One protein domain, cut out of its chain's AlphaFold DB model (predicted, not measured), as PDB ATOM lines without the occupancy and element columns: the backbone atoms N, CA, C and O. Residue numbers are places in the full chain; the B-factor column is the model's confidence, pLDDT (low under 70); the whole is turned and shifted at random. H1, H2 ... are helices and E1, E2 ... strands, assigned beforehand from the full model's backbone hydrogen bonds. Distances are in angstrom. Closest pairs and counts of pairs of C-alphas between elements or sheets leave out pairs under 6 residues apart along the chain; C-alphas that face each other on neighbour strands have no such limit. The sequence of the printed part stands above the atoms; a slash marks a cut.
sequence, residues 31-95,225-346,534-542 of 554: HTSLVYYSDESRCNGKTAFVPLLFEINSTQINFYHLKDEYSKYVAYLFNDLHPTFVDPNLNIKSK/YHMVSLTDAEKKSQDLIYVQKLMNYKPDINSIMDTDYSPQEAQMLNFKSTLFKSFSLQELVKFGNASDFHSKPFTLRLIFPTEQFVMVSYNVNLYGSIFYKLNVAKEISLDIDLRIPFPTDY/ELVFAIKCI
ATOM      1  N   HIS A  31      38.468  14.956  11.353       94.94
ATOM      2  CA  HIS A  31      37.140  15.112  11.925       94.94
ATOM      3  C   HIS A  31      36.092  14.875  10.857       94.94
ATOM      4  O   HIS A  31      36.228  15.412   9.761       94.94
ATOM      5  N   THR A  32      35.027  14.152  11.189       96.12
ATOM      6  CA  THR A  32      33.860  14.029  10.311       96.12
ATOM      7  C   THR A  32      32.584  14.311  11.087       96.12
ATOM      8  O   THR A  32      32.372  13.780  12.175       96.12
ATOM      9  N   SER A  33      31.711  15.155  10.543       96.88
ATOM     10  CA  SER A  33      30.422  15.436  11.165       96.88
ATOM     11  C   SER A  33      29.339  15.873  10.187       96.88
ATOM     12  O   SER A  33      29.606  16.302   9.071       96.88
ATOM     13  N   LEU A  34      28.080  15.753  10.604       97.88
ATOM     14  CA  LEU A  34      26.933  16.259   9.861       97.88
ATOM     15  C   LEU A  34      26.661  17.693  10.298       97.88
ATOM     16  O   LEU A  34      26.546  17.980  11.494       97.88
ATOM     17  N   VAL A  35      26.544  18.590   9.324       97.75
ATOM     18  CA  VAL A  35      26.347  20.023   9.558       97.75
ATOM     19  C   VAL A  35      25.223  20.572   8.692       97.75
ATOM     20  O   VAL A  35      24.899  20.026   7.633       97.75
ATOM     21  N   TYR A  36      24.657  21.698   9.121       96.75
ATOM     22  CA  TYR A  36      23.744  22.489   8.300       96.75
ATOM     23  C   TYR A  36      24.459  23.750   7.820       96.75
ATOM     24  O   TYR A  36      24.768  24.641   8.614       96.75
ATOM     25  N   TYR A  37      24.764  23.793   6.529       96.81
ATOM     26  CA  TYR A  37      25.587  24.819   5.896       96.81
ATOM     27  C   TYR A  37      24.723  25.911   5.267       96.81
ATOM     28  O   TYR A  37      23.724  25.600   4.623       96.81
ATOM     29  N   SER A  38      25.129  27.175   5.388       94.75
ATOM     30  CA  SER A  38      24.558  28.274   4.609       94.75
ATOM     31  C   SER A  38      25.631  29.264   4.170       94.75
ATOM     32  O   SER A  38      26.426  29.736   4.983       94.75
ATOM     33  N   ASP A  39      25.639  29.579   2.877       93.44
ATOM     34  CA  ASP A  39      26.537  30.559   2.269       93.44
ATOM     35  C   ASP A  39      26.031  31.978   2.565       93.44
ATOM     36  O   ASP A  39      24.909  32.330   2.204       93.44
ATOM     37  N   GLU A  40      26.837  32.801   3.235       89.62
ATOM     38  CA  GLU A  40      26.487  34.194   3.534       89.62
ATOM     39  C   GLU A  40      26.978  35.161   2.448       89.62
ATOM     40  O   GLU A  40      26.490  36.288   2.382       89.62
ATOM     41  N   SER A  41      27.901  34.742   1.573       84.12
ATOM     42  CA  SER A  41      28.499  35.618   0.555       84.12
ATOM     43  C   SER A  41      27.521  36.009  -0.558       84.12
ATOM     44  O   SER A  41      27.654  37.074  -1.157       84.12
ATOM     45  N   ARG A  42      26.509  35.172  -0.822       71.81
ATOM     46  CA  ARG A  42      25.577  35.329  -1.958       71.81
ATOM     47  C   ARG A  42      24.164  35.762  -1.561       71.81
ATOM     48  O   ARG A  42      23.305  35.939  -2.424       71.81
ATOM     49  N   CYS A  43      23.879  35.901  -0.268       61.03
ATOM     50  CA  CYS A  43      22.506  36.019   0.209       61.03
ATOM     51  C   CYS A  43      22.047  37.476   0.368       61.03
ATOM     52  O   CYS A  43      22.208  38.080   1.426       61.03
ATOM     53  N   ASN A  44      21.305  37.975  -0.626       60.41
ATOM     54  CA  ASN A  44      20.463  39.182  -0.538       60.41
ATOM     55  C   ASN A  44      19.192  38.970   0.329       60.41
ATOM     56  O   ASN A  44      18.100  39.399  -0.038       60.41
ATOM     57  N   GLY A  45      19.304  38.277   1.471       62.53
ATOM     58  CA  GLY A  45      18.246  38.232   2.496       62.53
ATOM     59  C   GLY A  45      17.513  36.902   2.727       62.53
ATOM     60  O   GLY A  45      16.663  36.849   3.612       62.53
ATOM     61  N   LYS A  46      17.832  35.812   2.013       67.81
ATOM     62  CA  LYS A  46      17.356  34.458   2.370       67.81
ATOM     63  C   LYS A  46      18.513  33.467   2.374       67.81
ATOM     64  O   LYS A  46      19.005  33.080   1.318       67.81
ATOM     65  N   THR A  47      18.943  33.075   3.568       72.69
ATOM     66  CA  THR A  47      19.923  32.009   3.775       72.69
ATOM     67  C   THR A  47      19.233  30.661   3.593       72.69
ATOM     68  O   THR A  47      18.422  30.238   4.417       72.69
ATOM     69  N   ALA A  48      19.506  29.999   2.468       88.62
ATOM     70  CA  ALA A  48      19.119  28.608   2.285       88.62
ATOM     71  C   ALA A  48      20.141  27.735   3.014       88.62
ATOM     72  O   ALA A  48      21.350  27.910   2.842       88.62
ATOM     73  N   PHE A  49      19.648  26.827   3.851       93.56
ATOM     74  CA  PHE A  49      20.492  25.846   4.505       93.56
ATOM     75  C   PHE A  49      20.504  24.539   3.722       93.56
ATOM     76  O   PHE A  49      19.481  24.129   3.174       93.56
ATOM     77  N   VAL A  50      21.661  23.885   3.694       95.62
ATOM     78  CA  VAL A  50      21.877  22.608   3.014       95.62
ATOM     79  C   VAL A  50      22.513  21.632   4.005       95.62
ATOM     80  O   VAL A  50      23.498  21.993   4.658       95.62
ATOM     81  N   PRO A  51      21.964  20.415   4.172       97.44
ATOM     82  CA  PRO A  51      22.578  19.396   5.012       97.44
ATOM     83  C   PRO A  51      23.797  18.811   4.290       97.44
ATOM     84  O   PRO A  51      23.682  18.349   3.154       97.44
ATOM     85  N   LEU A  52      24.961  18.840   4.934       98.12
ATOM     86  CA  LEU A  52      26.228  18.397   4.348       98.12
ATOM     87  C   LEU A  52      27.009  17.520   5.329       98.12
ATOM     88  O   LEU A  52      26.841  17.621   6.548       98.12
ATOM     89  N   LEU A  53      27.895  16.692   4.781       98.19
ATOM     90  CA  LEU A  53      28.969  16.059   5.536       98.19
ATOM     91  C   LEU A  53      30.167  17.010   5.546       98.19
ATOM     92  O   LEU A  53      30.645  17.418   4.488       98.19
ATOM     93  N   PHE A  54      30.633  17.369   6.731       98.12
ATOM     94  CA  PHE A  54      31.807  18.194   6.969       98.12
ATOM     95  C   PHE A  54      32.982  17.310   7.367       98.12
ATOM     96  O   PHE A  54      32.847  16.458   8.244       98.12
ATOM     97  N   GLU A  55      34.126  17.533   6.735       97.12
ATOM     98  CA  GLU A  55      35.359  16.787   6.959       97.12
ATOM     99  C   GLU A  55      36.528  17.768   7.138       97.12
ATOM    100  O   GLU A  55      36.683  18.708   6.355       97.12
ATOM    101  N   ILE A  56      37.357  17.547   8.159       96.00
ATOM    102  CA  ILE A  56      38.652  18.221   8.332       96.00
ATOM    103  C   ILE A  56      39.740  17.189   8.054       96.00
ATOM    104  O   ILE A  56      39.806  16.187   8.760       96.00
ATOM    105  N   ASN A  57      40.604  17.469   7.077       91.06
ATOM    106  CA  ASN A  57      41.726  16.608   6.690       91.06
ATOM    107  C   ASN A  57      43.047  17.356   6.842       91.06
ATOM    108  O   ASN A  57      43.714  17.669   5.856       91.06
ATOM    109  N   SER A  58      43.409  17.653   8.093       86.06
ATOM    110  CA  SER A  58      44.618  18.385   8.516       86.06
ATOM    111  C   SER A  58      44.769  19.806   7.965       86.06
ATOM    112  O   SER A  58      44.733  20.757   8.736       86.06
ATOM    113  N   THR A  59      44.924  19.972   6.653       90.75
ATOM    114  CA  THR A  59      45.166  21.259   5.978       90.75
ATOM    115  C   THR A  59      43.966  21.757   5.179       90.75
ATOM    116  O   THR A  59      43.960  22.897   4.718       90.75
ATOM    117  N   GLN A  60      42.931  20.930   5.032       95.75
ATOM    118  CA  GLN A  60      41.750  21.246   4.237       95.75
ATOM    119  C   GLN A  60      40.461  21.020   5.017       95.75
ATOM    120  O   GLN A  60      40.350  20.112   5.845       95.75
ATOM    121  N   ILE A  61      39.472  21.844   4.691       97.44
ATOM    122  CA  ILE A  61      38.074  21.643   5.044       97.44
ATOM    123  C   ILE A  61      37.345  21.189   3.789       97.44
ATOM    124  O   ILE A  61      37.376  21.881   2.772       97.44
ATOM    125  N   ASN A  62      36.619  20.084   3.889       97.69
ATOM    126  CA  ASN A  62      35.815  19.553   2.805       97.69
ATOM    127  C   ASN A  62      34.347  19.466   3.224       97.69
ATOM    128  O   ASN A  62      34.009  19.058   4.334       97.69
ATOM    129  N   PHE A  63      33.468  19.837   2.306       98.06
ATOM    130  CA  PHE A  63      32.030  19.669   2.418       98.06
ATOM    131  C   PHE A  63      31.574  18.722   1.322       98.06
ATOM    132  O   PHE A  63      31.897  18.938   0.155       98.06
ATOM    133  N   TYR A  64      30.779  17.720   1.673       98.38
ATOM    134  CA  TYR A  64      30.201  16.780   0.720       98.38
ATOM    135  C   TYR A  64      28.690  16.813   0.802       98.38
ATOM    136  O   TYR A  64      28.104  16.934   1.883       98.38
ATOM    137  N   HIS A  65      28.058  16.651  -0.352       97.94
ATOM    138  CA  HIS A  65      26.659  16.288  -0.392       97.94
ATOM    139  C   HIS A  65      26.452  14.945   0.299       97.94
ATOM    140  O   HIS A  65      27.278  14.030   0.210       97.94
ATOM    141  N   LEU A  66      25.318  14.846   0.978       97.62
ATOM    142  CA  LEU A  66      24.831  13.589   1.515       97.62
ATOM    143  C   LEU A  66      24.172  12.789   0.398       97.62
ATOM    144  O   LEU A  66      23.635  13.367  -0.548       97.62
ATOM    145  N   LYS A  67      24.165  11.463   0.523       97.06
ATOM    146  CA  LYS A  67      23.269  10.627  -0.284       97.06
ATOM    147  C   LYS A  67      21.822  11.092  -0.089       97.06
ATOM    148  O   LYS A  67      21.414  11.413   1.033       97.06
ATOM    149  N   ASP A  68      21.055  11.117  -1.178       94.19
ATOM    150  CA  ASP A  68      19.698  11.681  -1.203       94.19
ATOM    151  C   ASP A  68      18.793  11.071  -0.125       94.19
ATOM    152  O   ASP A  68      18.036  11.793   0.529       94.19
ATOM    153  N   GLU A  69      18.955   9.768   0.125       94.62
ATOM    154  CA  GLU A  69      18.233   8.992   1.137       94.62
ATOM    155  C   GLU A  69      18.366   9.559   2.563       94.62
ATOM    156  O   GLU A  69      17.376   9.588   3.294       94.62
ATOM    157  N   TYR A  70      19.533  10.104   2.934       96.69
ATOM    158  CA  TYR A  70      19.787  10.656   4.273       96.69
ATOM    159  C   TYR A  70      19.589  12.168   4.360       96.69
ATOM    160  O   TYR A  70      19.273  12.688   5.434       96.69
ATOM    161  N   SER A  71      19.742  12.886   3.242       96.50
ATOM    162  CA  SER A  71      19.693  14.355   3.211       96.50
ATOM    163  C   SER A  71      18.405  14.922   3.828       96.50
ATOM    164  O   SER A  71      18.452  15.865   4.622       96.50
ATOM    165  N   LYS A  72      17.257  14.290   3.545       96.06
ATOM    166  CA  LYS A  72      15.942  14.679   4.078       96.06
ATOM    167  C   LYS A  72      15.839  14.511   5.596       96.06
ATOM    168  O   LYS A  72      15.287  15.383   6.261       96.06
ATOM    169  N   TYR A  73      16.398  13.433   6.152       97.75
ATOM    170  CA  TYR A  73      16.360  13.148   7.588       97.75
ATOM    171  C   TYR A  73      17.244  14.127   8.359       97.75
ATOM    172  O   TYR A  73      16.825  14.677   9.378       97.75
ATOM    173  N   VAL A  74      18.437  14.414   7.832       97.31
ATOM    174  CA  VAL A  74      19.354  15.399   8.420       97.31
ATOM    175  C   VAL A  74      18.738  16.799   8.385       97.31
ATOM    176  O   VAL A  74      18.731  17.485   9.408       97.31
ATOM    177  N   ALA A  75      18.153  17.210   7.253       96.81
ATOM    178  CA  ALA A  75      17.451  18.491   7.150       96.81
ATOM    179  C   ALA A  75      16.270  18.592   8.125       96.81
ATOM    180  O   ALA A  75      16.117  19.622   8.779       96.81
ATOM    181  N   TYR A  76      15.458  17.537   8.251       96.56
ATOM    182  CA  TYR A  76      14.344  17.479   9.201       96.56
ATOM    183  C   TYR A  76      14.817  17.725  10.643       96.56
ATOM    184  O   TYR A  76      14.351  18.662  11.289       96.56
ATOM    185  N   LEU A  77      15.827  16.978  11.105       96.44
ATOM    186  CA  LEU A  77      16.373  17.120  12.460       96.44
ATOM    187  C   LEU A  77      16.967  18.516  12.711       96.44
ATOM    188  O   LEU A  77      16.746  19.117  13.762       96.44
ATOM    189  N   PHE A  78      17.705  19.071  11.746       96.19
ATOM    190  CA  PHE A  78      18.239  20.426  11.879       96.19
ATOM    191  C   PHE A  78      17.159  21.502  11.824       96.19
ATOM    192  O   PHE A  78      17.329  22.547  12.456       96.19
ATOM    193  N   ASN A  79      16.064  21.298  11.092       94.12
ATOM    194  CA  ASN A  79      14.954  22.245  11.046       94.12
ATOM    195  C   ASN A  79      14.260  22.346  12.414       94.12
ATOM    196  O   ASN A  79      14.002  23.472  12.848       94.12
ATOM    197  N   ASP A  80      14.118  21.224  13.126       92.25
ATOM    198  CA  ASP A  80      13.570  21.154  14.490       92.25
ATOM    199  C   ASP A  80      14.507  21.748  15.561       92.25
ATOM    200  O   ASP A  80      14.069  22.139  16.647       92.25
ATOM    201  N   LEU A  81      15.802  21.890  15.258       91.62
ATOM    202  CA  LEU A  81      16.768  22.511  16.161       91.62
ATOM    203  C   LEU A  81      16.503  24.022  16.287       91.62
ATOM    204  O   LEU A  81      16.896  24.819  15.424       91.62
ATOM    205  N   HIS A  82      15.853  24.423  17.381       87.44
ATOM    206  CA  HIS A  82      15.541  25.820  17.688       87.44
ATOM    207  C   HIS A  82      16.338  26.332  18.907       87.44
ATOM    208  O   HIS A  82      16.466  25.615  19.903       87.44
ATOM    209  N   PRO A  83      16.841  27.585  18.896       84.00
ATOM    210  CA  PRO A  83      17.629  28.143  20.000       84.00
ATOM    211  C   PRO A  83      16.929  28.164  21.366       84.00
ATOM    212  O   PRO A  83      17.608  28.225  22.387       84.00
ATOM    213  N   THR A  84      15.593  28.144  21.401       84.06
ATOM    214  CA  THR A  84      14.807  28.147  22.652       84.06
ATOM    215  C   THR A  84      14.840  26.815  23.389       84.06
ATOM    216  O   THR A  84      14.561  26.790  24.580       84.06
ATOM    217  N   PHE A  85      15.156  25.719  22.695       80.69
ATOM    218  CA  PHE A  85      15.287  24.393  23.306       80.69
ATOM    219  C   PHE A  85      16.699  24.134  23.838       80.69
ATOM    220  O   PHE A  85      16.944  23.122  24.487       80.69
ATOM    221  N   VAL A  86      17.634  25.045  23.565       83.38
ATOM    222  CA  VAL A  86      18.999  24.965  24.070       83.38
ATOM    223  C   VAL A  86      19.068  25.636  25.430       83.38
ATOM    224  O   VAL A  86      18.561  26.744  25.607       83.38
ATOM    225  N   ASP A  87      19.748  24.975  26.367       80.00
ATOM    226  CA  ASP A  87      20.041  25.521  27.687       80.00
ATOM    227  C   ASP A  87      20.552  26.971  27.569       80.00
ATOM    228  O   ASP A  87      21.543  27.215  26.864       80.00
ATOM    229  N   PRO A  88      19.918  27.947  28.245       80.75
ATOM    230  CA  PRO A  88      20.352  29.339  28.227       80.75
ATOM    231  C   PRO A  88      21.838  29.529  28.561       80.75
ATOM    232  O   PRO A  88      22.478  30.426  28.010       80.75
ATOM    233  N   ASN A  89      22.412  28.666  29.408       79.06
ATOM    234  CA  ASN A  89      23.829  28.712  29.777       79.06
ATOM    235  C   ASN A  89      24.766  28.338  28.625       79.06
ATOM    236  O   ASN A  89      25.878  28.870  28.548       79.06
ATOM    237  N   LEU A  90      24.312  27.450  27.738       78.19
ATOM    238  CA  LEU A  90      25.009  27.042  26.517       78.19
ATOM    239  C   LEU A  90      24.694  27.977  25.346       78.19
ATOM    240  O   LEU A  90      25.491  28.126  24.417       78.19
ATOM    241  N   ASN A  91      23.547  28.651  25.394       73.56
ATOM    242  CA  ASN A  91      23.158  29.627  24.398       73.56
ATOM    243  C   ASN A  91      23.886  30.962  24.635       73.56
ATOM    244  O   ASN A  91      23.337  31.899  25.215       73.56
ATOM    245  N   ILE A  92      25.112  31.084  24.109       67.50
ATOM    246  CA  ILE A  92      25.917  32.327  24.155       67.50
ATOM    247  C   ILE A  92      25.150  33.537  23.562       67.50
ATOM    248  O   ILE A  92      25.493  34.691  23.828       67.50
ATOM    249  N   LYS A  93      24.107  33.292  22.753       69.06
ATOM    250  CA  LYS A  93      23.288  34.326  22.104       69.06
ATOM    251  C   LYS A  93      22.183  34.876  23.014       69.06
ATOM    252  O   LYS A  93      21.595  35.897  22.668       69.06
ATOM    253  N   SER A  94      21.936  34.283  24.186       63.72
ATOM    254  CA  SER A  94      20.935  34.727  25.172       63.72
ATOM    255  C   SER A  94      21.345  36.008  25.928       63.72
ATOM    256  O   SER A  94      21.166  36.146  27.134       63.72
ATOM    257  N   LYS A  95      21.898  37.013  25.242       55.94
ATOM    258  CA  LYS A  95      22.133  38.338  25.836       55.94
ATOM    259  C   LYS A  95      20.860  39.178  25.797       55.94
ATOM    260  O   LYS A  95      20.807  40.195  25.125       55.94
ATOM    261  N   TYR A 225      15.610  22.745   1.034       80.06
ATOM    262  CA  TYR A 225      15.557  22.052   2.334       80.06
ATOM    263  C   TYR A 225      14.849  22.859   3.441       80.06
ATOM    264  O   TYR A 225      14.798  22.458   4.607       80.06
ATOM    265  N   HIS A 226      14.270  24.004   3.085       77.62
ATOM    266  CA  HIS A 226      13.457  24.805   3.980       77.62
ATOM    267  C   HIS A 226      12.114  24.098   4.212       77.62
ATOM    268  O   HIS A 226      11.326  23.962   3.283       77.62
ATOM    269  N   MET A 227      11.844  23.686   5.456       81.38
ATOM    270  CA  MET A 227      10.601  23.009   5.866       81.38
ATOM    271  C   MET A 227      10.397  21.614   5.261       81.38
ATOM    272  O   MET A 227       9.309  21.271   4.805       81.38
ATOM    273  N   VAL A 228      11.436  20.777   5.299       90.88
ATOM    274  CA  VAL A 228      11.270  19.340   5.034       90.88
ATOM    275  C   VAL A 228      10.341  18.739   6.093       90.88
ATOM    276  O   VAL A 228      10.674  18.742   7.275       90.88
ATOM    277  N   SER A 229       9.192  18.216   5.671       93.75
ATOM    278  CA  SER A 229       8.283  17.428   6.507       93.75
ATOM    279  C   SER A 229       8.421  15.947   6.170       93.75
ATOM    280  O   SER A 229       8.323  15.581   5.000       93.75
ATOM    281  N   LEU A 230       8.604  15.100   7.180       95.88
ATOM    282  CA  LEU A 230       8.618  13.647   7.004       95.88
ATOM    283  C   LEU A 230       7.206  13.066   7.112       95.88
ATOM    284  O   LEU A 230       6.400  13.508   7.939       95.88
ATOM    285  N   THR A 231       6.926  12.044   6.309       96.88
ATOM    286  CA  THR A 231       5.724  11.212   6.447       96.88
ATOM    287  C   THR A 231       5.773  10.390   7.739       96.88
ATOM    288  O   THR A 231       6.840  10.156   8.307       96.88
ATOM    289  N   ASP A 232       4.630   9.898   8.219       97.31
ATOM    290  CA  ASP A 232       4.595   9.112   9.463       97.31
ATOM    291  C   ASP A 232       5.325   7.765   9.352       97.31
ATOM    292  O   ASP A 232       5.832   7.257  10.352       97.31
ATOM    293  N   ALA A 233       5.423   7.206   8.141       97.50
ATOM    294  CA  ALA A 233       6.249   6.033   7.869       97.50
ATOM    295  C   ALA A 233       7.744   6.369   7.982       97.50
ATOM    296  O   ALA A 233       8.495   5.639   8.623       97.50
ATOM    297  N   GLU A 234       8.172   7.507   7.429       97.00
ATOM    298  CA  GLU A 234       9.557   7.986   7.516       97.00
ATOM    299  C   GLU A 234       9.957   8.385   8.936       97.00
ATOM    300  O   GLU A 234      11.086   8.136   9.341       97.00
ATOM    301  N   LYS A 235       9.037   8.947   9.725       96.50
ATOM    302  CA  LYS A 235       9.277   9.231  11.150       96.50
ATOM    303  C   LYS A 235       9.523   7.970  11.981       96.50
ATOM    304  O   LYS A 235      10.098   8.054  13.060       96.50
ATOM    305  N   LYS A 236       9.064   6.816  11.498       96.81
ATOM    306  CA  LYS A 236       9.256   5.503  12.127       96.81
ATOM    307  C   LYS A 236      10.318   4.665  11.411       96.81
ATOM    308  O   LYS A 236      10.495   3.501  11.768       96.81
ATOM    309  N   SER A 237      10.994   5.209  10.393       97.88
ATOM    310  CA  SER A 237      11.983   4.448   9.635       97.88
ATOM    311  C   SER A 237      13.253   4.225  10.453       97.88
ATOM    312  O   SER A 237      13.651   5.057  11.271       97.88
ATOM    313  N   GLN A 238      13.916   3.095  10.196       97.56
ATOM    314  CA  GLN A 238      15.215   2.796  10.800       97.56
ATOM    315  C   GLN A 238      16.281   3.813  10.381       97.56
ATOM    316  O   GLN A 238      17.138   4.157  11.187       97.56
ATOM    317  N   ASP A 239      16.178   4.371   9.173       96.81
ATOM    318  CA  ASP A 239      17.111   5.384   8.675       96.81
ATOM    319  C   ASP A 239      17.078   6.660   9.518       96.81
ATOM    320  O   ASP A 239      18.130   7.200   9.853       96.81
ATOM    321  N   LEU A 240      15.888   7.133   9.917       97.25
ATOM    322  CA  LEU A 240      15.789   8.305  10.788       97.25
ATOM    323  C   LEU A 240      16.411   8.019  12.156       97.25
ATOM    324  O   LEU A 240      17.174   8.843  12.656       97.25
ATOM    325  N   ILE A 241      16.119   6.853  12.741       97.12
ATOM    326  CA  ILE A 241      16.683   6.431  14.033       97.12
ATOM    327  C   ILE A 241      18.212   6.350  13.938       97.12
ATOM    328  O   ILE A 241      18.922   6.817  14.831       97.12
ATOM    329  N   TYR A 242      18.726   5.807  12.836       97.12
ATOM    330  CA  TYR A 242      20.153   5.686  12.576       97.12
ATOM    331  C   TYR A 242      20.835   7.054  12.442       97.12
ATOM    332  O   TYR A 242      21.804   7.336  13.152       97.12
ATOM    333  N   VAL A 243      20.284   7.947  11.615       97.38
ATOM    334  CA  VAL A 243      20.774   9.327  11.467       97.38
ATOM    335  C   VAL A 243      20.705  10.072  12.801       97.38
ATOM    336  O   VAL A 243      21.656  10.753  13.179       97.38
ATOM    337  N   GLN A 244      19.615   9.916  13.553       96.75
ATOM    338  CA  GLN A 244      19.451  10.527  14.869       96.75
ATOM    339  C   GLN A 244      20.498  10.016  15.864       96.75
ATOM    340  O   GLN A 244      21.033  10.812  16.640       96.75
ATOM    341  N   LYS A 245      20.831   8.720  15.843       96.62
ATOM    342  CA  LYS A 245      21.895   8.142  16.676       96.62
ATOM    343  C   LYS A 245      23.253   8.769  16.352       96.62
ATOM    344  O   LYS A 245      23.955   9.175  17.275       96.62
ATOM    345  N   LEU A 246      23.590   8.907  15.068       95.88
ATOM    346  CA  LEU A 246      24.844   9.534  14.630       95.88
ATOM    347  C   LEU A 246      24.900  11.031  14.977       95.88
ATOM    348  O   LEU A 246      25.909  11.512  15.476       95.88
ATOM    349  N   MET A 247      23.803  11.765  14.798       94.75
ATOM    350  CA  MET A 247      23.716  13.200  15.119       94.75
ATOM    351  C   MET A 247      23.825  13.493  16.625       94.75
ATOM    352  O   MET A 247      24.336  14.540  17.035       94.75
ATOM    353  N   ASN A 248      23.348  12.569  17.463       94.19
ATOM    354  CA  ASN A 248      23.441  12.660  18.922       94.19
ATOM    355  C   ASN A 248      24.760  12.130  19.491       94.19
ATOM    356  O   ASN A 248      24.954  12.196  20.707       94.19
ATOM    357  N   TYR A 249      25.663  11.629  18.646       93.75
ATOM    358  CA  TYR A 249      26.993  11.238  19.083       93.75
ATOM    359  C   TYR A 249      27.712  12.433  19.726       93.75
ATOM    360  O   TYR A 249      27.708  13.558  19.211       93.75
ATOM    361  N   LYS A 250      28.290  12.184  20.901       92.50
ATOM    362  CA  LYS A 250      29.029  13.169  21.687       92.50
ATOM    363  C   LYS A 250      30.506  12.795  21.581       92.50
ATOM    364  O   LYS A 250      30.901  11.861  22.275       92.50
ATOM    365  N   PRO A 251      31.287  13.459  20.711       89.31
ATOM    366  CA  PRO A 251      32.716  13.195  20.648       89.31
ATOM    367  C   PRO A 251      33.340  13.515  22.006       89.31
ATOM    368  O   PRO A 251      32.960  14.508  22.639       89.31
ATOM    369  N   ASP A 252      34.268  12.670  22.446       86.44
ATOM    370  CA  ASP A 252      35.070  12.976  23.620       86.44
ATOM    371  C   ASP A 252      36.021  14.132  23.274       86.44
ATOM    372  O   ASP A 252      36.617  14.198  22.199       86.44
ATOM    373  N   ILE A 253      36.103  15.112  24.167       80.00
ATOM    374  CA  ILE A 253      36.996  16.262  24.006       80.00
ATOM    375  C   ILE A 253      38.442  15.823  24.261       80.00
ATOM    376  O   ILE A 253      39.369  16.397  23.693       80.00
ATOM    377  N   ASN A 254      38.645  14.776  25.063       82.94
ATOM    378  CA  ASN A 254      39.979  14.264  25.353       82.94
ATOM    379  C   ASN A 254      40.607  13.554  24.143       82.94
ATOM    380  O   ASN A 254      41.825  13.569  24.007       82.94
ATOM    381  N   SER A 255      39.787  13.029  23.224       85.38
ATOM    382  CA  SER A 255      40.219  12.397  21.968       85.38
ATOM    383  C   SER A 255      40.332  13.377  20.792       85.38
ATOM    384  O   SER A 255      40.295  12.994  19.622       85.38
ATOM    385  N   ILE A 256      40.458  14.684  21.056       82.00
ATOM    386  CA  ILE A 256      40.571  15.694  19.988       82.00
ATOM    387  C   ILE A 256      41.806  15.481  19.106       82.00
ATOM    388  O   ILE A 256      41.751  15.811  17.922       82.00
ATOM    389  N   MET A 257      42.890  14.949  19.669       84.12
ATOM    390  CA  MET A 257      44.154  14.729  18.961       84.12
ATOM    391  C   MET A 257      44.260  13.339  18.329       84.12
ATOM    392  O   MET A 257      45.273  13.052  17.694       84.12
ATOM    393  N   ASP A 258      43.240  12.496  18.487       86.88
ATOM    394  CA  ASP A 258      43.250  11.158  17.911       86.88
ATOM    395  C   ASP A 258      43.176  11.265  16.384       86.88
ATOM    396  O   ASP A 258      42.358  12.004  15.818       86.88
ATOM    397  N   THR A 259      44.082  10.552  15.721       85.19
ATOM    398  CA  THR A 259      44.192  10.505  14.259       85.19
ATOM    399  C   THR A 259      43.250   9.477  13.651       85.19
ATOM    400  O   THR A 259      42.816   9.645  12.514       85.19
ATOM    401  N   ASP A 260      42.900   8.440  14.410       88.56
ATOM    402  CA  ASP A 260      42.017   7.379  13.951       88.56
ATOM    403  C   ASP A 260      40.554   7.830  13.917       88.56
ATOM    404  O   ASP A 260      40.068   8.558  14.786       88.56
ATOM    405  N   TYR A 261      39.820   7.352  12.913       88.56
ATOM    406  CA  TYR A 261      38.379   7.557  12.853       88.56
ATOM    407  C   TYR A 261      37.695   6.831  14.006       88.56
ATOM    408  O   TYR A 261      37.821   5.611  14.157       88.56
ATOM    409  N   SER A 262      36.864   7.554  14.757       91.38
ATOM    410  CA  SER A 262      35.921   6.886  15.649       91.38
ATOM    411  C   SER A 262      34.972   5.986  14.833       91.38
ATOM    412  O   SER A 262      34.640   6.309  13.685       91.38
ATOM    413  N   PRO A 263      34.462   4.874  15.398       92.56
ATOM    414  CA  PRO A 263      33.514   4.002  14.698       92.56
ATOM    415  C   PRO A 263      32.291   4.751  14.146       92.56
ATOM    416  O   PRO A 263      31.735   4.383  13.112       92.56
ATOM    417  N   GLN A 264      31.870   5.818  14.827       92.88
ATOM    418  CA  GLN A 264      30.777   6.685  14.404       92.88
ATOM    419  C   GLN A 264      31.185   7.576  13.229       92.88
ATOM    420  O   GLN A 264      30.431   7.664  12.264       92.88
ATOM    421  N   GLU A 265      32.370   8.188  13.253       92.31
ATOM    422  CA  GLU A 265      32.871   8.964  12.110       92.31
ATOM    423  C   GLU A 265      33.038   8.084  10.862       92.31
ATOM    424  O   GLU A 265      32.599   8.475   9.780       92.31
ATOM    425  N   ALA A 266      33.560   6.863  11.018       93.25
ATOM    426  CA  ALA A 266      33.653   5.890   9.928       93.25
ATOM    427  C   ALA A 266      32.271   5.554   9.338       93.25
ATOM    428  O   ALA A 266      32.100   5.479   8.122       93.25
ATOM    429  N   GLN A 267      31.247   5.418  10.185       95.56
ATOM    430  CA  GLN A 267      29.867   5.241   9.733       95.56
ATOM    431  C   GLN A 267      29.326   6.460   8.976       95.56
ATOM    432  O   GLN A 267      28.617   6.299   7.984       95.56
ATOM    433  N   MET A 268      29.676   7.677   9.395       95.19
ATOM    434  CA  MET A 268      29.247   8.910   8.726       95.19
ATOM    435  C   MET A 268      29.866   9.074   7.337       95.19
ATOM    436  O   MET A 268      29.219   9.633   6.449       95.19
ATOM    437  N   LEU A 269      31.068   8.535   7.104       94.12
ATOM    438  CA  LEU A 269      31.665   8.491   5.766       94.12
ATOM    439  C   LEU A 269      30.797   7.709   4.768       94.12
ATOM    440  O   LEU A 269      30.804   8.034   3.583       94.12
ATOM    441  N   ASN A 270      29.958   6.768   5.219       95.25
ATOM    442  CA  ASN A 270      29.015   6.075   4.334       95.25
ATOM    443  C   ASN A 270      27.922   6.998   3.773       95.25
ATOM    444  O   ASN A 270      27.274   6.636   2.788       95.25
ATOM    445  N   PHE A 271      27.699   8.174   4.369       96.38
ATOM    446  CA  PHE A 271      26.733   9.163   3.873       96.38
ATOM    447  C   PHE A 271      27.320  10.070   2.793       96.38
ATOM    448  O   PHE A 271      26.567  10.774   2.117       96.38
ATOM    449  N   LYS A 272      28.646  10.046   2.626       96.69
ATOM    450  CA  LYS A 272      29.385  10.823   1.633       96.69
ATOM    451  C   LYS A 272      28.908  10.454   0.225       96.69
ATOM    452  O   LYS A 272      28.851   9.277  -0.131       96.69
ATOM    453  N   SER A 273      28.537  11.466  -0.558       96.75
ATOM    454  CA  SER A 273      28.152  11.323  -1.967       96.75
ATOM    455  C   SER A 273      29.181  12.007  -2.868       96.75
ATOM    456  O   SER A 273      30.153  11.384  -3.286       96.75
ATOM    457  N   THR A 274      29.016  13.302  -3.131       97.12
ATOM    458  CA  THR A 274      29.883  14.091  -4.017       97.12
ATOM    459  C   THR A 274      30.484  15.272  -3.265       97.12
ATOM    460  O   THR A 274      29.881  15.784  -2.321       97.12
ATOM    461  N   LEU A 275      31.687  15.701  -3.654       97.56
ATOM    462  CA  LEU A 275      32.317  16.892  -3.081       97.56
ATOM    463  C   LEU A 275      31.503  18.132  -3.468       97.56
ATOM    464  O   LEU A 275      31.311  18.407  -4.649       97.56
ATOM    465  N   PHE A 276      31.031  18.868  -2.464       96.88
ATOM    466  CA  PHE A 276      30.310  20.125  -2.637       96.88
ATOM    467  C   PHE A 276      31.284  21.300  -2.748       96.88
ATOM    468  O   PHE A 276      31.259  22.035  -3.733       96.88
ATOM    469  N   LYS A 277      32.146  21.475  -1.739       96.50
ATOM    470  CA  LYS A 277      33.166  22.532  -1.690       96.50
ATOM    471  C   LYS A 277      34.377  22.064  -0.887       96.50
ATOM    472  O   LYS A 277      34.232  21.275   0.043       96.50
ATOM    473  N   SER A 278      35.551  22.589  -1.220       97.19
ATOM    474  CA  SER A 278      36.792  22.381  -0.474       97.19
ATOM    475  C   SER A 278      37.483  23.722  -0.262       97.19
ATOM    476  O   SER A 278      37.449  24.576  -1.149       97.19
ATOM    477  N   PHE A 279      38.078  23.909   0.913       96.88
ATOM    478  CA  PHE A 279      38.793  25.122   1.289       96.88
ATOM    479  C   PHE A 279      40.121  24.774   1.952       96.88
ATOM    480  O   PHE A 279      40.184  23.885   2.806       96.88
ATOM    481  N   SER A 280      41.166  25.528   1.615       96.06
ATOM    482  CA  SER A 280      42.439  25.454   2.326       96.06
ATOM    483  C   SER A 280      42.334  26.160   3.677       96.06
ATOM    484  O   SER A 280      41.871  27.299   3.764       96.06
ATOM    485  N   LEU A 281      42.799  25.515   4.745       95.25
ATOM    486  CA  LEU A 281      42.868  26.133   6.072       95.25
ATOM    487  C   LEU A 281      43.892  27.272   6.144       95.25
ATOM    488  O   LEU A 281      43.734  28.165   6.977       95.25
ATOM    489  N   GLN A 282      44.870  27.304   5.236       93.12
ATOM    490  CA  GLN A 282      45.808  28.423   5.107       93.12
ATOM    491  C   GLN A 282      45.092  29.718   4.697       93.12
ATOM    492  O   GLN A 282      45.456  30.806   5.139       93.12
ATOM    493  N   GLU A 283      44.025  29.602   3.903       93.31
ATOM    494  CA  GLU A 283      43.209  30.737   3.464       93.31
ATOM    495  C   GLU A 283      42.167  31.150   4.512       93.31
ATOM    496  O   GLU A 283      41.513  32.185   4.367       93.31
ATOM    497  N   LEU A 284      41.979  30.371   5.584       93.81
ATOM    498  CA  LEU A 284      40.978  30.662   6.604       93.81
ATOM    499  C   LEU A 284      41.376  31.910   7.401       93.81
ATOM    500  O   LEU A 284      42.069  31.833   8.418       93.81
ATOM    501  N   VAL A 285      40.867  33.074   6.997       89.38
ATOM    502  CA  VAL A 285      41.156  34.366   7.637       89.38
ATOM    503  C   VAL A 285      40.714  34.340   9.098       89.38
ATOM    504  O   VAL A 285      41.493  34.623  10.014       89.38
ATOM    505  N   LYS A 286      39.453  33.967   9.343       92.50
ATOM    506  CA  LYS A 286      38.872  33.972  10.688       92.50
ATOM    507  C   LYS A 286      37.726  32.978  10.806       92.50
ATOM    508  O   LYS A 286      36.935  32.817   9.888       92.50
ATOM    509  N   PHE A 287      37.565  32.403  11.990       95.06
ATOM    510  CA  PHE A 287      36.359  31.674  12.359       95.06
ATOM    511  C   PHE A 287      35.971  31.944  13.815       95.06
ATOM    512  O   PHE A 287      36.742  32.524  14.586       95.06
ATOM    513  N   GLY A 288      34.744  31.589  14.184       94.50
ATOM    514  CA  GLY A 288      34.259  31.685  15.561       94.50
ATOM    515  C   GLY A 288      32.739  31.653  15.651       94.50
ATOM    516  O   GLY A 288      32.050  31.430  14.660       94.50
ATOM    517  N   ASN A 289      32.204  31.907  16.843       92.94
ATOM    518  CA  ASN A 289      30.762  31.856  17.085       92.94
ATOM    519  C   ASN A 289      30.014  32.948  16.296       92.94
ATOM    520  O   ASN A 289      30.291  34.139  16.481       92.94
ATOM    521  N   ALA A 290      29.022  32.570  15.492       92.44
ATOM    522  CA  ALA A 290      28.140  33.491  14.773       92.44
ATOM    523  C   ALA A 290      27.058  34.052  15.719       92.44
ATOM    524  O   ALA A 290      25.886  33.672  15.674       92.44
ATOM    525  N   SER A 291      27.454  34.925  16.648       86.44
ATOM    526  CA  SER A 291      26.573  35.401  17.728       86.44
ATOM    527  C   SER A 291      25.394  36.262  17.257       86.44
ATOM    528  O   SER A 291      24.388  36.343  17.950       86.44
ATOM    529  N   ASP A 292      25.551  36.924  16.116       85.62
ATOM    530  CA  ASP A 292      24.537  37.712  15.402       85.62
ATOM    531  C   ASP A 292      23.529  36.835  14.641       85.62
ATOM    532  O   ASP A 292      22.470  37.304  14.235       85.62
ATOM    533  N   PHE A 293      23.831  35.548  14.464       86.00
ATOM    534  CA  PHE A 293      22.970  34.625  13.741       86.00
ATOM    535  C   PHE A 293      21.939  33.987  14.682       86.00
ATOM    536  O   PHE A 293      22.186  32.936  15.260       86.00
ATOM    537  N   HIS A 294      20.786  34.615  14.900       85.31
ATOM    538  CA  HIS A 294      19.863  34.177  15.959       85.31
ATOM    539  C   HIS A 294      18.952  32.994  15.604       85.31
ATOM    540  O   HIS A 294      18.338  32.443  16.509       85.31
ATOM    541  N   SER A 295      18.850  32.582  14.337       87.31
ATOM    542  CA  SER A 295      17.861  31.572  13.923       87.31
ATOM    543  C   SER A 295      18.227  30.138  14.311       87.31
ATOM    544  O   SER A 295      17.341  29.293  14.429       87.31
ATOM    545  N   LYS A 296      19.515  29.851  14.532       91.81
ATOM    546  CA  LYS A 296      20.004  28.523  14.921       91.81
ATOM    547  C   LYS A 296      21.007  28.613  16.079       91.81
ATOM    548  O   LYS A 296      21.752  29.596  16.170       91.81
ATOM    549  N   PRO A 297      21.024  27.636  17.002       92.12
ATOM    550  CA  PRO A 297      22.067  27.540  18.021       92.12
ATOM    551  C   PRO A 297      23.376  27.013  17.408       92.12
ATOM    552  O   PRO A 297      23.425  26.735  16.213       92.12
ATOM    553  N   PHE A 298      24.439  26.914  18.217       93.69
ATOM    554  CA  PHE A 298      25.686  26.204  17.868       93.69
ATOM    555  C   PHE A 298      26.228  26.516  16.466       93.69
ATOM    556  O   PHE A 298      26.571  25.632  15.685       93.69
ATOM    557  N   THR A 299      26.235  27.803  16.123       94.94
ATOM    558  CA  THR A 299      26.570  28.260  14.776       94.94
ATOM    559  C   THR A 299      27.997  28.773  14.750       94.94
ATOM    560  O   THR A 299      28.314  29.755  15.428       94.94
ATOM    561  N   LEU A 300      28.844  28.144  13.943       96.06
ATOM    562  CA  LEU A 300      30.172  28.648  13.628       96.06
ATOM    563  C   LEU A 300      30.111  29.449  12.326       96.06
ATOM    564  O   LEU A 300      29.470  29.026  11.368       96.06
ATOM    565  N   ARG A 301      30.800  30.587  12.277       95.50
ATOM    566  CA  ARG A 301      31.059  31.335  11.045       95.50
ATOM    567  C   ARG A 301      32.505  31.126  10.636       95.50
ATOM    568  O   ARG A 301      33.389  31.284  11.482       95.50
ATOM    569  N   LEU A 302      32.727  30.834   9.362       96.31
ATOM    570  CA  LEU A 302      34.045  30.788   8.740       96.31
ATOM    571  C   LEU A 302      34.123  31.883   7.677       96.31
ATOM    572  O   LEU A 302      33.172  32.107   6.928       96.31
ATOM    573  N   ILE A 303      35.248  32.589   7.659       94.19
ATOM    574  CA  ILE A 303      35.517  33.717   6.772       94.19
ATOM    575  C   ILE A 303      36.795  33.408   6.000       94.19
ATOM    576  O   ILE A 303      37.876  33.326   6.594       94.19
ATOM    577  N   PHE A 304      36.646  33.281   4.689       94.00
ATOM    578  CA  PHE A 304      37.707  33.196   3.695       94.00
ATOM    579  C   PHE A 304      37.777  34.524   2.919       94.00
ATOM    580  O   PHE A 304      36.880  35.362   3.052       94.00
ATOM    581  N   PRO A 305      38.828  34.766   2.118       90.75
ATOM    582  CA  PRO A 305      38.954  36.002   1.349       90.75
ATOM    583  C   PRO A 305      37.825  36.177   0.325       90.75
ATOM    584  O   PRO A 305      37.359  37.292   0.109       90.75
ATOM    585  N   THR A 306      37.388  35.074  -0.282       90.38
ATOM    586  CA  THR A 306      36.394  35.046  -1.362       90.38
ATOM    587  C   THR A 306      34.995  34.667  -0.886       90.38
ATOM    588  O   THR A 306      34.013  35.071  -1.504       90.38
ATOM    589  N   GLU A 307      34.887  33.903   0.201       92.81
ATOM    590  CA  GLU A 307      33.623  33.346   0.673       92.81
ATOM    591  C   GLU A 307      33.470  33.473   2.191       92.81
ATOM    592  O   GLU A 307      34.424  33.410   2.965       92.81
ATOM    593  N   GLN A 308      32.225  33.607   2.633       93.44
ATOM    594  CA  GLN A 308      31.855  33.558   4.040       93.44
ATOM    595  C   GLN A 308      30.634  32.669   4.166       93.44
ATOM    596  O   GLN A 308      29.678  32.804   3.403       93.44
ATOM    597  N   PHE A 309      30.648  31.784   5.151       94.94
ATOM    598  CA  PHE A 309      29.524  30.898   5.402       94.94
ATOM    599  C   PHE A 309      29.378  30.598   6.887       94.94
ATOM    600  O   PHE A 309      30.304  30.754   7.694       94.94
ATOM    601  N   VAL A 310      28.181  30.151   7.239       95.50
ATOM    602  CA  VAL A 310      27.855  29.645   8.566       95.50
ATOM    603  C   VAL A 310      27.565  28.158   8.497       95.50
ATOM    604  O   VAL A 310      26.969  27.661   7.544       95.50
ATOM    605  N   MET A 311      27.972  27.449   9.540       96.44
ATOM    606  CA  MET A 311      27.645  26.047   9.738       96.44
ATOM    607  C   MET A 311      27.040  25.850  11.121       96.44
ATOM    608  O   MET A 311      27.485  26.443  12.106       96.44
ATOM    609  N   VAL A 312      26.002  25.027  11.186       96.56
ATOM    610  CA  VAL A 312      25.299  24.689  12.421       96.56
ATOM    611  C   VAL A 312      25.642  23.258  12.796       96.56
ATOM    612  O   VAL A 312      25.436  22.340  12.001       96.56
ATOM    613  N   SER A 313      26.135  23.079  14.016       96.81
ATOM    614  CA  SER A 313      26.320  21.763  14.627       96.81
ATOM    615  C   SER A 313      25.042  21.350  15.351       96.81
ATOM    616  O   SER A 313      24.364  22.185  15.951       96.81
ATOM    617  N   TYR A 314      24.706  20.062  15.316       95.81
ATOM    618  CA  TYR A 314      23.462  19.587  15.926       95.81
ATOM    619  C   TYR A 314      23.485  19.677  17.453       95.81
ATOM    620  O   TYR A 314      22.507  20.068  18.087       95.81
ATOM    621  N   ASN A 315      24.632  19.341  18.042       93.44
ATOM    622  CA  ASN A 315      24.817  19.321  19.478       93.44
ATOM    623  C   ASN A 315      26.027  20.158  19.906       93.44
ATOM    624  O   ASN A 315      26.896  20.541  19.120       93.44
ATOM    625  N   VAL A 316      26.049  20.438  21.201       92.12
ATOM    626  CA  VAL A 316      27.014  21.322  21.837       92.12
ATOM    627  C   VAL A 316      28.438  20.752  21.897       92.12
ATOM    628  O   VAL A 316      29.404  21.498  21.747       92.12
ATOM    629  N   ASN A 317      28.572  19.436  22.068       92.88
ATOM    630  CA  ASN A 317      29.871  18.764  22.116       92.88
ATOM    631  C   ASN A 317      30.512  18.757  20.733       92.88
ATOM    632  O   ASN A 317      31.690  19.059  20.594       92.88
ATOM    633  N   LEU A 318      29.707  18.506  19.702       93.88
ATOM    634  CA  LEU A 318      30.119  18.568  18.310       93.88
ATOM    635  C   LEU A 318      30.575  19.978  17.932       93.88
ATOM    636  O   LEU A 318      31.625  20.144  17.325       93.88
ATOM    637  N   TYR A 319      29.827  20.998  18.352       94.94
ATOM    638  CA  TYR A 319      30.212  22.397  18.170       94.94
ATOM    639  C   TYR A 319      31.572  22.722  18.807       94.94
ATOM    640  O   TYR A 319      32.424  23.335  18.161       94.94
ATOM    641  N   GLY A 320      31.787  22.294  20.057       92.81
ATOM    642  CA  GLY A 320      33.067  22.456  20.747       92.81
ATOM    643  C   GLY A 320      34.198  21.702  20.045       92.81
ATOM    644  O   GLY A 320      35.228  22.298  19.736       92.81
ATOM    645  N   SER A 321      33.980  20.424  19.733       93.19
ATOM    646  CA  SER A 321      34.945  19.554  19.054       93.19
ATOM    647  C   SER A 321      35.373  20.128  17.703       93.19
ATOM    648  O   SER A 321      36.568  20.308  17.474       93.19
ATOM    649  N   ILE A 322      34.419  20.536  16.855       95.06
ATOM    650  CA  ILE A 322      34.715  21.186  15.572       95.06
ATOM    651  C   ILE A 322      35.547  22.451  15.785       95.06
ATOM    652  O   ILE A 322      36.536  22.655  15.085       95.06
ATOM    653  N   PHE A 323      35.175  23.311  16.740       95.25
ATOM    654  CA  PHE A 323      35.915  24.546  16.993       95.25
ATOM    655  C   PHE A 323      37.368  24.275  17.410       95.25
ATOM    656  O   PHE A 323      38.280  24.908  16.877       95.25
ATOM    657  N   TYR A 324      37.604  23.349  18.340       93.19
ATOM    658  CA  TYR A 324      38.959  23.028  18.794       93.19
ATOM    659  C   TYR A 324      39.779  22.331  17.709       93.19
ATOM    660  O   TYR A 324      40.893  22.779  17.434       93.19
ATOM    661  N   LYS A 325      39.209  21.333  17.017       93.56
ATOM    662  CA  LYS A 325      39.872  20.677  15.882       93.56
ATOM    663  C   LYS A 325      40.205  21.680  14.775       93.56
ATOM    664  O   LYS A 325      41.303  21.631  14.243       93.56
ATOM    665  N   LEU A 326      39.343  22.659  14.488       94.75
ATOM    666  CA  LEU A 326      39.656  23.732  13.535       94.75
ATOM    667  C   LEU A 326      40.808  24.642  13.980       94.75
ATOM    668  O   LEU A 326      41.575  25.077  13.125       94.75
ATOM    669  N   ASN A 327      40.943  24.950  15.276       92.06
ATOM    670  CA  ASN A 327      42.094  25.727  15.763       92.06
ATOM    671  C   ASN A 327      43.394  24.954  15.546       92.06
ATOM    672  O   ASN A 327      44.319  25.495  14.946       92.06
ATOM    673  N   VAL A 328      43.421  23.685  15.958       91.56
ATOM    674  CA  VAL A 328      44.584  22.806  15.787       91.56
ATOM    675  C   VAL A 328      44.919  22.635  14.303       91.56
ATOM    676  O   VAL A 328      46.050  22.874  13.893       91.56
ATOM    677  N   ALA A 329      43.925  22.313  13.473       93.00
ATOM    678  CA  ALA A 329      44.098  22.137  12.032       93.00
ATOM    679  C   ALA A 329      44.635  23.406  11.360       93.00
ATOM    680  O   ALA A 329      45.564  23.344  10.559       93.00
ATOM    681  N   LYS A 330      44.084  24.577  11.711       92.31
ATOM    682  CA  LYS A 330      44.551  25.855  11.173       92.31
ATOM    683  C   LYS A 330      46.015  26.102  11.529       92.31
ATOM    684  O   LYS A 330      46.775  26.488  10.647       92.31
ATOM    685  N   GLU A 331      46.420  25.870  12.774       88.62
ATOM    686  CA  GLU A 331      47.818  26.049  13.184       88.62
ATOM    687  C   GLU A 331      48.764  25.077  12.472       88.62
ATOM    688  O   GLU A 331      49.807  25.497  11.972       88.62
ATOM    689  N   ILE A 332      48.376  23.805  12.342       89.31
ATOM    690  CA  ILE A 332      49.162  22.798  11.614       89.31
ATOM    691  C   ILE A 332      49.257  23.143  10.121       89.31
ATOM    692  O   ILE A 332      50.285  22.884   9.496       89.31
ATOM    693  N   SER A 333      48.218  23.755   9.545       90.44
ATOM    694  CA  SER A 333      48.193  24.097   8.121       90.44
ATOM    695  C   SER A 333      49.156  25.215   7.721       90.44
ATOM    696  O   SER A 333      49.512  25.298   6.549       90.44
ATOM    697  N   LEU A 334      49.583  26.065   8.659       86.69
ATOM    698  CA  LEU A 334      50.522  27.150   8.377       86.69
ATOM    699  C   LEU A 334      51.953  26.616   8.248       86.69
ATOM    700  O   LEU A 334      52.345  25.699   8.978       86.69
ATOM    701  N   ASP A 335      52.735  27.233   7.361       83.12
ATOM    702  CA  ASP A 335      54.171  26.967   7.236       83.12
ATOM    703  C   ASP A 335      54.871  27.193   8.574       83.12
ATOM    704  O   ASP A 335      54.475  28.070   9.340       83.12
ATOM    705  N   ILE A 336      55.923  26.422   8.854       79.50
ATOM    706  CA  ILE A 336      56.637  26.464  10.143       79.50
ATOM    707  C   ILE A 336      57.077  27.893  10.496       79.50
ATOM    708  O   ILE A 336      56.938  28.296  11.647       79.50
ATOM    709  N   ASP A 337      57.503  28.676   9.506       78.19
ATOM    710  CA  ASP A 337      57.937  30.067   9.690       78.19
ATOM    711  C   ASP A 337      56.773  31.039   9.943       78.19
ATOM    712  O   ASP A 337      56.939  32.088  10.567       78.19
ATOM    713  N   LEU A 338      55.576  30.696   9.454       74.75
ATOM    714  CA  LEU A 338      54.343  31.467   9.632       74.75
ATOM    715  C   LEU A 338      53.558  31.035  10.871       74.75
ATOM    716  O   LEU A 338      52.667  31.764  11.324       74.75
ATOM    717  N   ARG A 339      53.872  29.862  11.435       74.56
ATOM    718  CA  ARG A 339      53.384  29.461  12.749       74.56
ATOM    719  C   ARG A 339      53.964  30.448  13.742       74.56
ATOM    720  O   ARG A 339      55.146  30.425  14.066       74.56
ATOM    721  N   ILE A 340      53.103  31.339  14.223       60.91
ATOM    722  CA  ILE A 340      53.430  32.207  15.349       60.91
ATOM    723  C   ILE A 340      53.948  31.273  16.452       60.91
ATOM    724  O   ILE A 340      53.201  30.361  16.821       60.91
ATOM    725  N   PRO A 341      55.187  31.440  16.955       57.41
ATOM    726  CA  PRO A 341      55.694  30.624  18.050       57.41
ATOM    727  C   PRO A 341      54.692  30.758  19.191       57.41
ATOM    728  O   PRO A 341      54.522  31.864  19.696       57.41
ATOM    729  N   PHE A 342      53.957  29.667  19.450       45.62
ATOM    730  CA  PHE A 342      52.750  29.569  20.275       45.62
ATOM    731  C   PHE A 342      52.235  30.919  20.798       45.62
ATOM    732  O   PHE A 342      52.781  31.440  21.780       45.62
ATOM    733  N   PRO A 343      51.149  31.491  20.244       47.38
ATOM    734  CA  PRO A 343      50.413  32.467  21.017       47.38
ATOM    735  C   PRO A 343      49.959  31.727  22.270       47.38
ATOM    736  O   PRO A 343      49.156  30.804  22.193       47.38
ATOM    737  N   THR A 344      50.536  32.107  23.405       51.34
ATOM    738  CA  THR A 344      50.178  31.652  24.746       51.34
ATOM    739  C   THR A 344      48.665  31.815  24.877       51.34
ATOM    740  O   THR A 344      48.173  32.923  25.068       51.34
ATOM    741  N   ASP A 345      47.937  30.731  24.626       44.31
ATOM    742  CA  ASP A 345      46.489  30.580  24.671       44.31
ATOM    743  C   ASP A 345      45.659  31.804  24.230       44.31
ATOM    744  O   ASP A 345      45.307  32.691  25.015       44.31
ATOM    745  N   TYR A 346      45.127  31.782  23.000       49.41
ATOM    746  CA  TYR A 346      43.982  32.644  22.645       49.41
ATOM    747  C   TYR A 346      42.735  32.401  23.528       49.41
ATOM    748  O   TYR A 346      41.793  33.210  23.483       49.41
ATOM    749  N   GLU A 534      32.641  22.608  32.603       83.06
ATOM    750  CA  GLU A 534      33.790  22.784  31.712       83.06
ATOM    751  C   GLU A 534      33.348  23.063  30.277       83.06
ATOM    752  O   GLU A 534      33.820  24.020  29.665       83.06
ATOM    753  N   LEU A 535      32.363  22.316  29.775       84.44
ATOM    754  CA  LEU A 535      31.782  22.539  28.454       84.44
ATOM    755  C   LEU A 535      31.175  23.945  28.324       84.44
ATOM    756  O   LEU A 535      31.472  24.669  27.370       84.44
ATOM    757  N   VAL A 536      30.360  24.370  29.298       84.94
ATOM    758  CA  VAL A 536      29.783  25.729  29.335       84.94
ATOM    759  C   VAL A 536      30.887  26.788  29.305       84.94
ATOM    760  O   VAL A 536      30.768  27.795  28.599       84.94
ATOM    761  N   PHE A 537      31.955  26.583  30.077       83.81
ATOM    762  CA  PHE A 537      33.092  27.495  30.123       83.81
ATOM    763  C   PHE A 537      33.826  27.555  28.778       83.81
ATOM    764  O   PHE A 537      33.987  28.648  28.231       83.81
ATOM    765  N   ALA A 538      34.188  26.401  28.211       83.12
ATOM    766  CA  ALA A 538      34.856  26.278  26.916       83.12
ATOM    767  C   ALA A 538      34.094  27.034  25.819       83.12
ATOM    768  O   ALA A 538      34.651  27.861  25.097       83.12
ATOM    769  N   ILE A 539      32.778  26.848  25.771       84.00
ATOM    770  CA  ILE A 539      31.887  27.498  24.806       84.00
ATOM    771  C   ILE A 539      31.862  29.012  24.983       84.00
ATOM    772  O   ILE A 539      31.923  29.752  24.000       84.00
ATOM    773  N   LYS A 540      31.819  29.503  26.223       84.81
ATOM    774  CA  LYS A 540      31.872  30.945  26.509       84.81
ATOM    775  C   LYS A 540      33.217  31.574  26.137       84.81
ATOM    776  O   LYS A 540      33.250  32.775  25.857       84.81
ATOM    777  N   CYS A 541      34.295  30.794  26.104       82.69
ATOM    778  CA  CYS A 541      35.610  31.243  25.648       82.69
ATOM    779  C   CYS A 541      35.700  31.378  24.119       82.69
ATOM    780  O   CYS A 541      36.563  32.110  23.621       82.69
ATOM    781  N   ILE A 542      34.787  30.759  23.361       85.31
ATOM    782  CA  ILE A 542      34.755  30.877  21.901       85.31
ATOM    783  C   ILE A 542      34.418  32.315  21.510       85.31
ATOM    784  O   ILE A 542      33.322  32.836  21.748       85.31
TER     785      ILE A 542
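AT A GLANCE: This is residues 31 to 95, 225 to 346 and 534 to 542 of the 554 residues of an uncharacterized protein of Pichia membranifaciens NRRL Y-2026 (UniProt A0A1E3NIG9). A strongly twisted sheet of seven strands forms the core, with the long helix H4 on one face and the helices H1 and H3 on the other: three layers, with helices on both faces of a sheet. H2 packs on H1, and H5 packs on residues 317 to 320 of H4. The printed part has 196 residues, with five named helices and seven named strands in the order E1 E2 E3 H1 H2 H3 E4 E5 E6 E7 H4 H5; the class is mixed, helices and strands. The sheet's order is E4 E3 E2 E1 E7 E6 E5, all antiparallel. The whole is compact, with a radius of gyration of the C-alphas of 16.6 A and spans of 57 by 38 by 37 A.

HOW THE PARTS SIT: E1, residues 31 to 39, and E2, residues 50 to 57, form a hairpin, with N 33 and O 54 within hydrogen-bond range at 2.9 A. E3, residues 60 to 66, continues a meander, each strand the antiparallel neighbour of the one before; N 62 and O 55 are 2.8 A apart. H1, residues 68 to 80, runs across the strands, at 78 degrees to E2 on the local plane, at a height over the sheet of 8.5 A; the closest C-alphas of H1 and E2, Ala 75 and Pro 51, are 5.6 A apart. H2, residues 238 to 247, touches H1 at a steep tilt of 59 degrees, the closest C-alphas being Leu 240 and Tyr 73, 5.8 A. H3, residues 263 to 269, is over E1; their closest C-alphas, Glu 265 and Thr 32, are 5.5 A apart. E4, residues 272 to 280, is an edge strand beside E3, with N 63 and O 277 at 2.8 A. E5, residues 286 to 289, E6, residues 299 to 303, and E7, residues 308 to 313, form a second meander, with N 301 and O 288 at 2.8 A and N 311 and O 300 at 2.8 A. E7 is the neighbour of E1, with N 38 and O 310 at 2.9 A. H4, residues 316 to 333, is on the sheet; its Tyr 319 and Ser 313 of E7 have C-alphas 5.3 A apart. H5, residues 534 to 541, touches residues 317 to 320 of H4 at a steep tilt of 58 degrees, the closest C-alphas being Ile 539 and Gly 320, 6.6 A. Every O i to N i+4 pair is within hydrogen-bond range in H2, H3, H4 and H5, and 7 of 9 in H1.

IN THESE COORDINATES: E1 begins at C-alpha 31 (37.140, 15.112, 11.925). E1 and E2 each span 21.1 A, E4 19.6 A, H1 19.3 A and H4 25.4 A. H5 ends at C-alpha 541 (35.610, 31.243, 25.648).

THE WHOLE: The C-alphas farthest apart, Asp 232 and Asp 337, are 57.3 A apart. Residues 96 to 224 and 347 to 533 are not printed, with C-alpha gaps of 29.3 A and 16.8 A. H2 to H3 is a long link. Residues 43 to 46, 92 to 95 and 340 to 346 have pLDDT under 70.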